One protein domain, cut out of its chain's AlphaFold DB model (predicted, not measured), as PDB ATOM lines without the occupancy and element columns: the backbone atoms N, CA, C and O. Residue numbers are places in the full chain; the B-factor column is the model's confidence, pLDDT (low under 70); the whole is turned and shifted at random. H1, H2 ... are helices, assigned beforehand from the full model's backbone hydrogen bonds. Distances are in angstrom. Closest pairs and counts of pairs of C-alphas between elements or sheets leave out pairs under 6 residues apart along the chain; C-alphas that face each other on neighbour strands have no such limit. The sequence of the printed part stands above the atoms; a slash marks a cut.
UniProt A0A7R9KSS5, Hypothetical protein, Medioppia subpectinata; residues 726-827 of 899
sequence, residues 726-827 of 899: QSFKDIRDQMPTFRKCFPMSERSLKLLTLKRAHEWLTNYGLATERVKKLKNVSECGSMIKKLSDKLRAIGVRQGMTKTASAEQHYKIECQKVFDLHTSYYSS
ATOM      1  N   GLN A 726     120.512 221.913 147.020       70.25
ATOM      2  CA  GLN A 726     120.261 220.608 147.623       70.25
ATOM      3  C   GLN A 726     121.321 220.275 148.685       70.25
ATOM      4  O   GLN A 726     122.512 220.581 148.557       70.25
ATOM      5  N   SER A 727     120.900 219.620 149.768       63.66
ATOM      6  CA  SER A 727     121.822 219.125 150.790       63.66
ATOM      7  C   SER A 727     122.581 217.907 150.263       63.66
ATOM      8  O   SER A 727     121.999 216.851 150.024       63.66
ATOM      9  N   PHE A 728     123.911 218.006 150.164       65.19
ATOM     10  CA  PHE A 728     124.757 216.873 149.761       65.19
ATOM     11  C   PHE A 728     124.642 215.660 150.700       65.19
ATOM     12  O   PHE A 728     124.930 214.538 150.292       65.19
ATOM     13  N   LYS A 729     124.218 215.848 151.961       61.88
ATOM     14  CA  LYS A 729     123.923 214.706 152.843       61.88
ATOM     15  C   LYS A 729     122.763 213.892 152.287       61.88
ATOM     16  O   LYS A 729     122.850 212.675 152.292       61.88
ATOM     17  N   ASP A 730     121.742 214.566 151.783       66.94
ATOM     18  CA  ASP A 730     120.466 213.982 151.402       66.94
ATOM     19  C   ASP A 730     120.660 213.179 150.105       66.94
ATOM     20  O   ASP A 730     120.363 211.987 150.095       66.94
ATOM     21  N   ILE A 731     121.342 213.753 149.100       65.75
ATOM     22  CA  ILE A 731     121.804 213.040 147.887       65.75
ATOM     23  C   ILE A 731     122.641 211.804 148.272       65.75
ATOM     24  O   ILE A 731     122.373 210.673 147.867       65.75
ATOM     25  N   ARG A 732     123.667 211.987 149.113       63.47
ATOM     26  CA  ARG A 732     124.581 210.915 149.551       63.47
ATOM     27  C   ARG A 732     123.885 209.837 150.394       63.47
ATOM     28  O   ARG A 732     124.373 208.704 150.468       63.47
ATOM     29  N   ASP A 733     122.791 210.164 151.068       65.69
ATOM     30  CA  ASP A 733     122.080 209.244 151.952       65.69
ATOM     31  C   ASP A 733     120.926 208.526 151.238       65.69
ATOM     32  O   ASP A 733     120.707 207.356 151.552       65.69
ATOM     33  N   GLN A 734     120.348 209.130 150.190       63.34
ATOM     34  CA  GLN A 734     119.596 208.436 149.132       63.34
ATOM     35  C   GLN A 734     120.482 207.419 148.385       63.34
ATOM     36  O   GLN A 734     120.048 206.299 148.123       63.34
ATOM     37  N   MET A 735     121.746 207.761 148.087       60.16
ATOM     38  CA  MET A 735     122.644 206.860 147.351       60.16
ATOM     39  C   MET A 735     122.916 205.528 148.086       60.16
ATOM     40  O   MET A 735     123.387 205.536 149.242       60.16
ATOM     41  N   PRO A 736     122.721 204.366 147.418       55.16
ATOM     42  CA  PRO A 736     123.007 203.060 148.001       55.16
ATOM     43  C   PRO A 736     124.491 202.873 148.342       55.16
ATOM     44  O   PRO A 736     125.398 203.493 147.787       55.16
ATOM     45  N   THR A 737     124.769 201.995 149.306       53.12
ATOM     46  CA  THR A 737     126.124 201.823 149.850       53.12
ATOM     47  C   THR A 737     126.851 200.680 149.128       53.12
ATOM     48  O   THR A 737     126.986 199.569 149.642       53.12
ATOM     49  N   PHE A 738     127.383 200.967 147.936       54.00
ATOM     50  CA  PHE A 738     128.047 199.986 147.055       54.00
ATOM     51  C   PHE A 738     129.366 199.383 147.592       54.00
ATOM     52  O   PHE A 738     130.027 198.611 146.899       54.00
ATOM     53  N   ARG A 739     129.729 199.642 148.862       47.84
ATOM     54  CA  ARG A 739     130.947 199.164 149.556       47.84
ATOM     55  C   ARG A 739     131.157 197.637 149.544       47.84
ATOM     56  O   ARG A 739     132.224 197.180 149.943       47.84
ATOM     57  N   LYS A 740     130.147 196.843 149.166       49.09
ATOM     58  CA  LYS A 740     130.199 195.370 149.075       49.09
ATOM     59  C   LYS A 740     129.620 194.808 147.766       49.09
ATOM     60  O   LYS A 740     129.404 193.603 147.674       49.09
ATOM     61  N   CYS A 741     129.382 195.650 146.761       50.44
ATOM     62  CA  CYS A 741     128.882 195.228 145.454       50.44
ATOM     63  C   CYS A 741     130.073 194.904 144.536       50.44
ATOM     64  O   CYS A 741     130.695 195.802 143.973       50.44
ATOM     65  N   PHE A 742     130.416 193.619 144.412       53.38
ATOM     66  CA  PHE A 742     131.445 193.155 143.472       53.38
ATOM     67  C   PHE A 742     130.775 192.766 142.140       53.38
ATOM     68  O   PHE A 742     129.729 192.116 142.176       53.38
ATOM     69  N   PRO A 743     131.360 193.069 140.970       51.22
ATOM     70  CA  PRO A 743     130.885 192.535 139.698       51.22
ATOM     71  C   PRO A 743     131.089 191.011 139.681       51.22
ATOM     72  O   PRO A 743     132.189 190.504 139.468       51.22
ATOM     73  N   MET A 744     130.021 190.268 139.965       56.00
ATOM     74  CA  MET A 744     130.047 188.809 140.042       56.00
ATOM     75  C   MET A 744     130.179 188.204 138.643       56.00
ATOM     76  O   MET A 744     129.337 188.440 137.778       56.00
ATOM     77  N   SER A 745     131.202 187.371 138.428       58.25
ATOM     78  CA  SER A 745     131.292 186.586 137.194       58.25
ATOM     79  C   SER A 745     130.104 185.625 137.080       58.25
ATOM     80  O   SER A 745     129.535 185.191 138.083       58.25
ATOM     81  N   GLU A 746     129.765 185.201 135.865       58.06
ATOM     82  CA  GLU A 746     128.649 184.272 135.651       58.06
ATOM     83  C   GLU A 746     128.888 182.876 136.264       58.06
ATOM     84  O   GLU A 746     127.942 182.146 136.560       58.06
ATOM     85  N   ARG A 747     130.152 182.528 136.546       56.78
ATOM     86  CA  ARG A 747     130.528 181.361 137.364       56.78
ATOM     87  C   ARG A 747     130.268 181.615 138.853       56.78
ATOM     88  O   ARG A 747     129.773 180.735 139.547       56.78
ATOM     89  N   SER A 748     130.546 182.828 139.335       60.81
ATOM     90  CA  SER A 748     130.305 183.254 140.720       60.81
ATOM     91  C   SER A 748     128.811 183.335 141.054       60.81
ATOM     92  O   SER A 748     128.413 182.929 142.141       60.81
ATOM     93  N   LEU A 749     127.970 183.801 140.120       64.25
ATOM     94  CA  LEU A 749     126.507 183.832 140.285       64.25
ATOM     95  C   LEU A 749     125.915 182.426 140.485       64.25
ATOM     96  O   LEU A 749     125.005 182.257 141.292       64.25
ATOM     97  N   LYS A 750     126.477 181.404 139.824       64.38
ATOM     98  CA  LYS A 750     126.071 179.991 139.969       64.38
ATOM     99  C   LYS A 750     126.514 179.345 141.295       64.38
ATOM    100  O   LYS A 750     126.043 178.264 141.621       64.38
ATOM    101  N   LEU A 751     127.387 180.006 142.062       68.69
ATOM    102  CA  LEU A 751     127.885 179.570 143.378       68.69
ATOM    103  C   LEU A 751     127.261 180.359 144.549       68.69
ATOM    104  O   LEU A 751     127.677 180.211 145.699       68.69
ATOM    105  N   LEU A 752     126.290 181.232 144.274       73.12
ATOM    106  CA  LEU A 752     125.697 182.124 145.264       73.12
ATOM    107  C   LEU A 752     124.601 181.409 146.072       73.12
ATOM    108  O   LEU A 752     123.632 180.907 145.510       73.12
ATOM    109  N   THR A 753     124.708 181.388 147.402       80.94
ATOM    110  CA  THR A 753     123.632 180.862 148.259       80.94
ATOM    111  C   THR A 753     122.472 181.854 148.358       80.94
ATOM    112  O   THR A 753     122.682 183.066 148.371       80.94
ATOM    113  N   LEU A 754     121.241 181.348 148.477       80.50
ATOM    114  CA  LEU A 754     120.006 182.150 148.447       80.50
ATOM    115  C   LEU A 754     120.014 183.291 149.482       80.50
ATOM    116  O   LEU A 754     119.800 184.447 149.126       80.50
ATOM    117  N   LYS A 755     120.404 182.997 150.731       81.69
ATOM    118  CA  LYS A 755     120.602 184.003 151.791       81.69
ATOM    119  C   LYS A 755     121.579 185.115 151.376       81.69
ATOM    120  O   LYS A 755     121.289 186.291 151.564       81.69
ATOM    121  N   ARG A 756     122.713 184.752 150.770       77.38
ATOM    122  CA  ARG A 756     123.733 185.705 150.304       77.38
ATOM    123  C   ARG A 756     123.249 186.503 149.089       77.38
ATOM    124  O   ARG A 756     123.617 187.663 148.946       77.38
ATOM    125  N   ALA A 757     122.386 185.928 148.253       77.88
ATOM    126  CA  ALA A 757     121.719 186.644 147.168       77.88
ATOM    127  C   ALA A 757     120.715 187.687 147.697       77.88
ATOM    128  O   ALA A 757     120.712 188.821 147.226       77.88
ATOM    129  N   HIS A 758     119.927 187.351 148.725       82.62
ATOM    130  CA  HIS A 758     119.036 188.301 149.408       82.62
ATOM    131  C   HIS A 758     119.800 189.429 150.113       82.62
ATOM    132  O   HIS A 758     119.437 190.595 149.956       82.62
ATOM    133  N   GLU A 759     120.890 189.114 150.822       78.31
ATOM    134  CA  GLU A 759     121.803 190.116 151.396       78.31
ATOM    135  C   GLU A 759     122.305 191.093 150.317       78.31
ATOM    136  O   GLU A 759     122.338 192.302 150.529       78.31
ATOM    137  N   TRP A 760     122.656 190.591 149.131       73.50
ATOM    138  CA  TRP A 760     123.132 191.405 148.009       73.50
ATOM    139  C   TRP A 760     122.055 192.273 147.360       73.50
ATOM    140  O   TRP A 760     122.295 193.458 147.152       73.50
ATOM    141  N   LEU A 761     120.870 191.726 147.084       76.44
ATOM    142  CA  LEU A 761     119.734 192.501 146.570       76.44
ATOM    143  C   LEU A 761     119.355 193.639 147.537       76.44
ATOM    144  O   LEU A 761     119.106 194.760 147.102       76.44
ATOM    145  N   THR A 762     119.418 193.375 148.845       75.50
ATOM    146  CA  THR A 762     119.210 194.389 149.893       75.50
ATOM    147  C   THR A 762     120.327 195.446 149.890       75.50
ATOM    148  O   THR A 762     120.039 196.635 149.988       75.50
ATOM    149  N   ASN A 763     121.599 195.060 149.701       71.38
ATOM    150  CA  ASN A 763     122.717 196.014 149.563       71.38
ATOM    151  C   ASN A 763     122.617 196.896 148.299       71.38
ATOM    152  O   ASN A 763     123.129 198.014 148.306       71.38
ATOM    153  N   TYR A 764     121.949 196.424 147.238       68.06
ATOM    154  CA  TYR A 764     121.604 197.226 146.055       68.06
ATOM    155  C   TYR A 764     120.379 198.142 146.257       68.06
ATOM    156  O   TYR A 764     120.009 198.854 145.330       68.06
ATOM    157  N   GLY A 765     119.756 198.153 147.442       67.25
ATOM    158  CA  GLY A 765     118.641 199.048 147.777       67.25
ATOM    159  C   GLY A 765     117.239 198.509 147.473       67.25
ATOM    160  O   GLY A 765     116.272 199.253 147.595       67.25
ATOM    161  N   LEU A 766     117.081 197.230 147.101       75.62
ATOM    162  CA  LEU A 766     115.747 196.654 146.899       75.62
ATOM    163  C   LEU A 766     114.983 196.514 148.225       75.62
ATOM    164  O   LEU A 766     115.491 195.941 149.191       75.62
ATOM    165  N   ALA A 767     113.722 196.957 148.228       76.38
ATOM    166  CA  ALA A 767     112.807 196.808 149.356       76.38
ATOM    167  C   ALA A 767     112.699 195.338 149.807       76.38
ATOM    168  O   ALA A 767     112.494 194.434 148.989       76.38
ATOM    169  N   THR A 768     112.812 195.095 151.119       74.81
ATOM    170  CA  THR A 768     112.991 193.732 151.663       74.81
ATOM    171  C   THR A 768     111.832 192.782 151.346       74.81
ATOM    172  O   THR A 768     112.029 191.574 151.277       74.81
ATOM    173  N   GLU A 769     110.636 193.304 151.089       79.12
ATOM    174  CA  GLU A 769     109.462 192.538 150.660       79.12
ATOM    175  C   GLU A 769     109.618 191.982 149.242       79.12
ATOM    176  O   GLU A 769     109.388 190.795 149.006       79.12
ATOM    177  N   ARG A 770     110.105 192.808 148.306       75.69
ATOM    178  CA  ARG A 770     110.405 192.387 146.931       75.69
ATOM    179  C   ARG A 770     111.563 191.385 146.902       75.69
ATOM    180  O   ARG A 770     111.546 190.470 146.087       75.69
ATOM    181  N   VAL A 771     112.510 191.496 147.839       78.19
ATOM    182  CA  VAL A 771     113.565 190.489 148.058       78.19
ATOM    183  C   VAL A 771     112.983 189.172 148.595       78.19
ATOM    184  O   VAL A 771     113.289 188.118 148.046       78.19
ATOM    185  N   LYS A 772     112.088 189.207 149.597       81.44
ATOM    186  CA  LYS A 772     111.410 188.013 150.151       81.44
ATOM    187  C   LYS A 772     110.553 187.262 149.119       81.44
ATOM    188  O   LYS A 772     110.443 186.042 149.217       81.44
ATOM    189  N   LYS A 773     109.956 187.961 148.142       83.81
ATOM    190  CA  LYS A 773     109.181 187.336 147.050       83.81
ATOM    191  C   LYS A 773     110.052 186.474 146.116       83.81
ATOM    192  O   LYS A 773     109.552 185.490 145.579       83.81
ATOM    193  N   LEU A 774     111.344 186.784 145.961       80.38
ATOM    194  CA  LEU A 774     112.273 186.040 145.097       80.38
ATOM    195  C   LEU A 774     112.764 184.753 145.781       80.38
ATOM    196  O   LEU A 774     113.683 184.778 146.607       80.38
ATOM    197  N   LYS A 775     112.157 183.615 145.426       79.56
ATOM    198  CA  LYS A 775     112.460 182.294 146.011       79.56
ATOM    199  C   LYS A 775     113.562 181.521 145.276       79.56
ATOM    200  O   LYS A 775     114.069 180.550 145.830       79.56
ATOM    201  N   ASN A 776     113.969 181.940 144.075       82.94
ATOM    202  CA  ASN A 776     114.937 181.205 143.257       82.94
ATOM    203  C   ASN A 776     116.288 181.927 143.140       82.94
ATOM    204  O   ASN A 776     116.371 183.101 142.784       82.94
ATOM    205  N   VAL A 777     117.385 181.190 143.353       79.06
ATOM    206  CA  VAL A 777     118.762 181.718 143.246       79.06
ATOM    207  C   VAL A 777     119.057 182.280 141.849       79.06
ATOM    208  O   VAL A 777     119.745 183.291 141.735       79.06
ATOM    209  N   SER A 778     118.518 181.657 140.793       74.75
ATOM    210  CA  SER A 778     118.723 182.100 139.407       74.75
ATOM    211  C   SER A 778     118.073 183.462 139.123       74.75
ATOM    212  O   SER A 778     118.719 184.339 138.552       74.75
ATOM    213  N   GLU A 779     116.846 183.690 139.606       79.56
ATOM    214  CA  GLU A 779     116.159 184.988 139.513       79.56
ATOM    215  C   GLU A 779     116.924 186.069 140.277       79.56
ATOM    216  O   GLU A 779     117.221 187.127 139.720       79.56
ATOM    217  N   CYS A 780     117.323 185.783 141.523       78.31
ATOM    218  CA  CYS A 780     118.149 186.691 142.315       78.31
ATOM    219  C   CYS A 780     119.471 187.023 141.605       78.31
ATOM    220  O   CYS A 780     119.873 188.183 141.573       78.31
ATOM    221  N   GLY A 781     120.135 186.030 141.004       75.31
ATOM    222  CA  GLY A 781     121.370 186.211 140.240       75.31
ATOM    223  C   GLY A 781     121.178 187.027 138.957       75.31
ATOM    224  O   GLY A 781     122.001 187.888 138.653       75.31
ATOM    225  N   SER A 782     120.071 186.814 138.241       78.75
ATOM    226  CA  SER A 782     119.676 187.598 137.064       78.75
ATOM    227  C   SER A 782     119.389 189.057 137.432       78.75
ATOM    228  O   SER A 782     119.882 189.974 136.776       78.75
ATOM    229  N   MET A 783     118.678 189.292 138.539       79.94
ATOM    230  CA  MET A 783     118.394 190.636 139.044       79.94
ATOM    231  C   MET A 783     119.663 191.338 139.560       79.94
ATOM    232  O   MET A 783     119.867 192.513 139.264       79.94
ATOM    233  N   ILE A 784     120.566 190.618 140.241       79.31
ATOM    234  CA  ILE A 784     121.908 191.109 140.610       79.31
ATOM    235  C   ILE A 784     122.713 191.494 139.362       79.31
ATOM    236  O   ILE A 784     123.334 192.554 139.361       79.31
ATOM    237  N   LYS A 785     122.683 190.684 138.293       77.25
ATOM    238  CA  LYS A 785     123.360 190.995 137.023       77.25
ATOM    239  C   LYS A 785     122.782 192.272 136.400       77.25
ATOM    240  O   LYS A 785     123.522 193.229 136.207       77.25
ATOM    241  N   LYS A 786     121.454 192.349 136.224       80.25
ATOM    242  CA  LYS A 786     120.756 193.549 135.712       80.25
ATOM    243  C   LYS A 786     121.069 194.815 136.523       80.25
ATOM    244  O   LYS A 786     121.308 195.861 135.929       80.25
ATOM    245  N   LEU A 787     121.096 194.738 137.856       74.50
ATOM    246  CA  LEU A 787     121.431 195.880 138.717       74.50
ATOM    247  C   LEU A 787     122.919 196.247 138.648       74.50
ATOM    248  O   LEU A 787     123.247 197.425 138.540       74.50
ATOM    249  N   SER A 788     123.821 195.262 138.650       73.19
ATOM    250  CA  SER A 788     125.261 195.501 138.504       73.19
ATOM    251  C   SER A 788     125.620 196.102 137.144       73.19
ATOM    252  O   SER A 788     126.558 196.892 137.072       73.19
ATOM    253  N   ASP A 789     124.904 195.738 136.081       72.25
ATOM    254  CA  ASP A 789     125.149 196.263 134.739       72.25
ATOM    255  C   ASP A 789     124.472 197.631 134.531       72.25
ATOM    256  O   ASP A 789     125.100 198.511 133.945       72.25
ATOM    257  N   LYS A 790     123.294 197.894 135.131       70.62
ATOM    258  CA  LYS A 790     122.753 199.265 135.252       70.62
ATOM    259  C   LYS A 790     123.724 200.197 135.984       70.62
ATOM    260  O   LYS A 790     124.004 201.283 135.496       70.62
ATOM    261  N   LEU A 791     124.287 199.774 137.115       66.88
ATOM    262  CA  LEU A 791     125.249 200.588 137.872       66.88
ATOM    263  C   LEU A 791     126.560 200.817 137.110       66.88
ATOM    264  O   LEU A 791     127.127 201.902 137.188       66.88
ATOM    265  N   ARG A 792     127.002 199.832 136.317       67.12
ATOM    266  CA  ARG A 792     128.142 199.979 135.401       67.12
ATOM    267  C   ARG A 792     127.860 201.002 134.293       67.12
ATOM    268  O   ARG A 792     128.761 201.762 133.957       67.12
ATOM    269  N   ALA A 793     126.637 201.031 133.755       66.19
ATOM    270  CA  ALA A 793     126.196 202.046 132.794       66.19
ATOM    271  C   ALA A 793     126.108 203.446 133.435       66.19
ATOM    272  O   ALA A 793     126.532 204.417 132.825       66.19
ATOM    273  N   ILE A 794     125.700 203.531 134.708       60.16
ATOM    274  CA  ILE A 794     125.737 204.756 135.539       60.16
ATOM    275  C   ILE A 794     127.190 205.089 135.988       60.16
ATOM    276  O   ILE A 794     127.435 205.906 136.868       60.16
ATOM    277  N   GLY A 795     128.207 204.440 135.410       62.53
ATOM    278  CA  GLY A 795     129.623 204.715 135.671       62.53
ATOM    279  C   GLY A 795     130.142 204.297 137.055       62.53
ATOM    280  O   GLY A 795     131.346 204.438 137.296       62.53
ATOM    281  N   VAL A 796     129.291 203.750 137.932       64.00
ATOM    282  CA  VAL A 796     129.611 203.401 139.325       64.00
ATOM    283  C   VAL A 796     130.538 202.189 139.367       64.00
ATOM    284  O   VAL A 796     130.158 201.057 139.060       64.00
ATOM    285  N   ARG A 797     131.792 202.424 139.765       61.50
ATOM    286  CA  ARG A 797     132.853 201.407 139.797       61.50
ATOM    287  C   ARG A 797     132.974 200.738 141.165       61.50
ATOM    288  O   ARG A 797     132.720 201.324 142.217       61.50
ATOM    289  N   GLN A 798     133.432 199.489 141.145       57.19
ATOM    290  CA  GLN A 798     133.747 198.724 142.351       57.19
ATOM    291  C   GLN A 798     134.749 199.486 143.236       57.19
ATOM    292  O   GLN A 798     135.767 199.974 142.754       57.19
ATOM    293  N   GLY A 799     134.474 199.552 144.542       58.69
ATOM    294  CA  GLY A 799     135.346 200.214 145.519       58.69
ATOM    295  C   GLY A 799     135.126 201.724 145.674       58.69
ATOM    296  O   GLY A 799     135.724 202.317 146.570       58.69
ATOM    297  N   MET A 800     134.247 202.343 144.878       65.31
ATOM    298  CA  MET A 800     133.893 203.754 145.054       65.31
ATOM    299  C   MET A 800     133.250 204.036 146.419       65.31
ATOM    300  O   MET A 800     132.519 203.224 146.995       65.31
ATOM    301  N   THR A 801     133.519 205.230 146.943       67.94
ATOM    302  CA  THR A 801     132.871 205.743 148.150       67.94
ATOM    303  C   THR A 801     131.434 206.179 147.849       67.94
ATOM    304  O   THR A 801     131.097 206.532 146.721       67.94
ATOM    305  N   LYS A 802     130.589 206.244 148.892       68.88
ATOM    306  CA  LYS A 802     129.251 206.868 148.818       68.88
ATOM    307  C   LYS A 802     129.292 208.254 148.152       68.88
ATOM    308  O   LYS A 802     128.401 208.586 147.387       68.88
ATOM    309  N   THR A 803     130.306 209.060 148.474       71.75
ATOM    310  CA  THR A 803     130.421 210.447 148.004       71.75
ATOM    311  C   THR A 803     130.746 210.520 146.518       71.75
ATOM    312  O   THR A 803     130.057 211.233 145.803       71.75
ATOM    313  N   ALA A 804     131.708 209.729 146.037       73.81
ATOM    314  CA  ALA A 804     132.040 209.682 144.614       73.81
ATOM    315  C   ALA A 804     130.903 209.060 143.776       73.81
ATOM    316  O   ALA A 804     130.683 209.463 142.639       73.81
ATOM    317  N   SER A 805     130.137 208.119 144.343       72.88
ATOM    318  CA  SER A 805     128.931 207.585 143.691       72.88
ATOM    319  C   SER A 805     127.800 208.616 143.596       72.88
ATOM    320  O   SER A 805     127.093 208.622 142.597       72.88
ATOM    321  N   ALA A 806     127.630 209.477 144.606       73.94
ATOM    322  CA  ALA A 806     126.659 210.575 144.575       73.94
ATOM    323  C   ALA A 806     127.051 211.661 143.564       73.94
ATOM    324  O   ALA A 806     126.202 212.151 142.830       73.94
ATOM    325  N   GLU A 807     128.340 211.989 143.482       78.31
ATOM    326  CA  GLU A 807     128.872 212.936 142.500       78.31
ATOM    327  C   GLU A 807     128.698 212.435 141.053       78.31
ATOM    328  O   GLU A 807     128.330 213.211 140.174       78.31
ATOM    329  N   GLN A 808     128.904 211.135 140.800       78.19
ATOM    330  CA  GLN A 808     128.608 210.528 139.496       78.19
ATOM    331  C   GLN A 808     127.113 210.531 139.163       78.19
ATOM    332  O   GLN A 808     126.759 210.844 138.030       78.19
ATOM    333  N   HIS A 809     126.249 210.197 140.128       77.50
ATOM    334  CA  HIS A 809     124.799 210.199 139.921       77.50
ATOM    335  C   HIS A 809     124.312 211.598 139.524       77.50
ATOM    336  O   HIS A 809     123.729 211.758 138.456       77.50
ATOM    337  N   TYR A 810     124.716 212.612 140.297       80.50
ATOM    338  CA  TYR A 810     124.432 214.021 140.033       80.50
ATOM    339  C   TYR A 810     124.901 214.475 138.641       80.50
ATOM    340  O   TYR A 810     124.160 215.151 137.934       80.50
ATOM    341  N   LYS A 811     126.106 214.077 138.205       83.38
ATOM    342  CA  LYS A 811     126.610 214.390 136.852       83.38
ATOM    343  C   LYS A 811     125.773 213.741 135.746       83.38
ATOM    344  O   LYS A 811     125.565 214.358 134.711       83.38
ATOM    345  N   ILE A 812     125.264 212.531 135.967       82.75
ATOM    346  CA  ILE A 812     124.404 211.822 135.007       82.75
ATOM    347  C   ILE A 812     122.988 212.408 134.983       82.75
ATOM    348  O   ILE A 812     122.383 212.484 133.920       82.75
ATOM    349  N   GLU A 813     122.472 212.872 136.120       81.50
ATOM    350  CA  GLU A 813     121.222 213.637 136.191       81.50
ATOM    351  C   GLU A 813     121.355 214.977 135.453       81.50
ATOM    352  O   GLU A 813     120.531 215.283 134.597       81.50
ATOM    353  N   CYS A 814     122.448 215.714 135.681       84.44
ATOM    354  CA  CYS A 814     122.769 216.933 134.933       84.44
ATOM    355  C   CYS A 814     122.901 216.685 133.420       84.44
ATOM    356  O   CYS A 814     122.425 217.502 132.637       84.44
ATOM    357  N   GLN A 815     123.512 215.565 133.009       87.69
ATOM    358  CA  GLN A 815     123.633 215.196 131.598       87.69
ATOM    359  C   GLN A 815     122.267 214.926 130.965       87.69
ATOM    360  O   GLN A 815     121.940 215.572 129.979       87.69
ATOM    361  N   LYS A 816     121.444 214.042 131.555       85.50
ATOM    362  CA  LYS A 816     120.093 213.733 131.042       85.50
ATOM    363  C   LYS A 816     119.272 214.995 130.794       85.50
ATOM    364  O   LYS A 816     118.572 215.080 129.794       85.50
ATOM    365  N   VAL A 817     119.311 215.930 131.745       84.94
ATOM    366  CA  VAL A 817     118.479 217.132 131.698       84.94
ATOM    367  C   VAL A 817     119.041 218.144 130.697       84.94
ATOM    368  O   VAL A 817     118.269 218.732 129.952       84.94
ATOM    369  N   PHE A 818     120.368 218.263 130.577       88.12
ATOM    370  CA  PHE A 818     120.998 219.009 129.482       88.12
ATOM    371  C   PHE A 818     120.645 218.419 128.104       88.12
ATOM    372  O   PHE A 818     120.266 219.169 127.211       88.12
ATOM    373  N   ASP A 819     120.693 217.094 127.945       89.25
ATOM    374  CA  ASP A 819     120.338 216.405 126.698       89.25
ATOM    375  C   ASP A 819     118.849 216.595 126.348       89.25
ATOM    376  O   ASP A 819     118.522 216.861 125.191       89.25
ATOM    377  N   LEU A 820     117.953 216.492 127.341       87.50
ATOM    378  CA  LEU A 820     116.508 216.704 127.191       87.50
ATOM    379  C   LEU A 820     116.199 218.147 126.785       87.50
ATOM    380  O   LEU A 820     115.573 218.356 125.752       87.50
ATOM    381  N   HIS A 821     116.705 219.125 127.538       88.19
ATOM    382  CA  HIS A 821     116.556 220.553 127.252       88.19
ATOM    383  C   HIS A 821     117.094 220.903 125.856       88.19
ATOM    384  O   HIS A 821     116.425 221.570 125.067       88.19
ATOM    385  N   THR A 822     118.292 220.422 125.505       90.31
ATOM    386  CA  THR A 822     118.859 220.594 124.159       90.31
ATOM    387  C   THR A 822     117.980 219.953 123.087       90.31
ATOM    388  O   THR A 822     117.814 220.553 122.029       90.31
ATOM    389  N   SER A 823     117.395 218.776 123.326       89.75
ATOM    390  CA  SER A 823     116.499 218.123 122.364       89.75
ATOM    391  C   SER A 823     115.156 218.845 122.215       89.75
ATOM    392  O   SER A 823     114.667 218.953 121.095       89.75
ATOM    393  N   TYR A 824     114.580 219.338 123.314       88.81
ATOM    394  CA  TYR A 824     113.289 220.025 123.347       88.81
ATOM    395  C   TYR A 824     113.355 221.339 122.562       88.81
ATOM    396  O   TYR A 824     112.666 221.500 121.557       88.81
ATOM    397  N   TYR A 825     114.283 222.230 122.925       90.19
ATOM    398  CA  TYR A 825     114.439 223.524 122.255       90.19
ATOM    399  C   TYR A 825     115.120 223.451 120.873       90.19
ATOM    400  O   TYR A 825     115.125 224.444 120.153       90.19
ATOM    401  N   SER A 826     115.663 222.294 120.465       90.19
ATOM    402  CA  SER A 826     116.085 222.056 119.070       90.19
ATOM    403  C   SER A 826     114.976 221.481 118.181       90.19
ATOM    404  O   SER A 826     115.209 221.287 116.985       90.19
ATOM    405  N   SER A 827     113.804 221.152 118.734       89.12
ATOM    406  CA  SER A 827     112.674 220.674 117.936       89.12
ATOM    407  C   SER A 827     112.098 221.802 117.068       89.12
ATOM    408  O   SER A 827     112.206 222.987 117.384       89.12
TER     409      SER A 827
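This is residues 726 to 827 of the 899 residues of the protein "Hypothetical protein" of Medioppia subpectinata (UniProt A0A7R9KSS5). Picture two helical parts in a loose whole: the long helix H6, with H1 set across its first residues, and a small group in which H3 and H5 run side by side while H4 folds back on H3. Short H2 sits near H5, and residues 814 to 827, of which 814 to 825 belong to H6, stick out free. The printed part has 102 residues, with six named helices in the order H1 to H6 and no named strand, all helix by class. It is loose, with a radius of gyration of the C-alphas of 16.1 A, and only just elongated, spanning 49 by 32 by 26 A.

Find C-alpha 802 at (129.251, 206.868, 148.818); from there H6, residues 802 to 825, runs 34.7 A to C-alpha 825 at (114.439, 223.524, 122.255). Go back to C-alpha 728 at (124.757, 216.873, 149.761) for the beginning of H1, residues 728 to 734, 9.9 A long. H5, residues 777 to 793, is 24.0 A long, and H3, residues 754 to 763, is 14.2 A. The shorter helices are H4, residues 768 to 773, and H2, residues 746 to 749.

Start at Ala 806, whose C-alpha is 5.4 A from that of Arg 732, the closest of H6 and H1. These two touch about perpendicular, at 87 degrees, H6 with residues 802 to 806 alone. H6 is apart from H3 and H4, among others. Move to Val 777 and Leu 754, whose C-alphas, 5.4 A apart, are the closest of H5 and H3. These helices touch, H5 with residues 777 to 784 alone, and run the same way at a shallow tilt of 27 degrees. H3 and H4 form a helical hairpin: they touch, with C-alphas 758 and 771 closest at 6.0 A, and run opposite ways at 37 degrees, only just a steep tilt. H4 and H5 are only just apart, 8.3 A at the closest. H2 and H5 are close but not clearly touching, with C-alphas 749 and 781 closest at 5.7 A. In H1, H3, H4, H5 and H6 every O i to N i+4 pair is within hydrogen-bond range; H2 is too short for such a pair, and its one O i to N i+3 pair is not within range.

Look at Thr 753 and Ser 827, whose C-alphas are the two farthest apart, at 51.2 A. Without the residues that stand free, the 88 others span 40 by 26 by 19 A. The printed part has no cut. The link from H1 to H2, 11 residues, is long. The mean pLDDT of the printed part is 72.6, and it is under 70 at residues 727 to 751, 764 to 765 and 791 to 802.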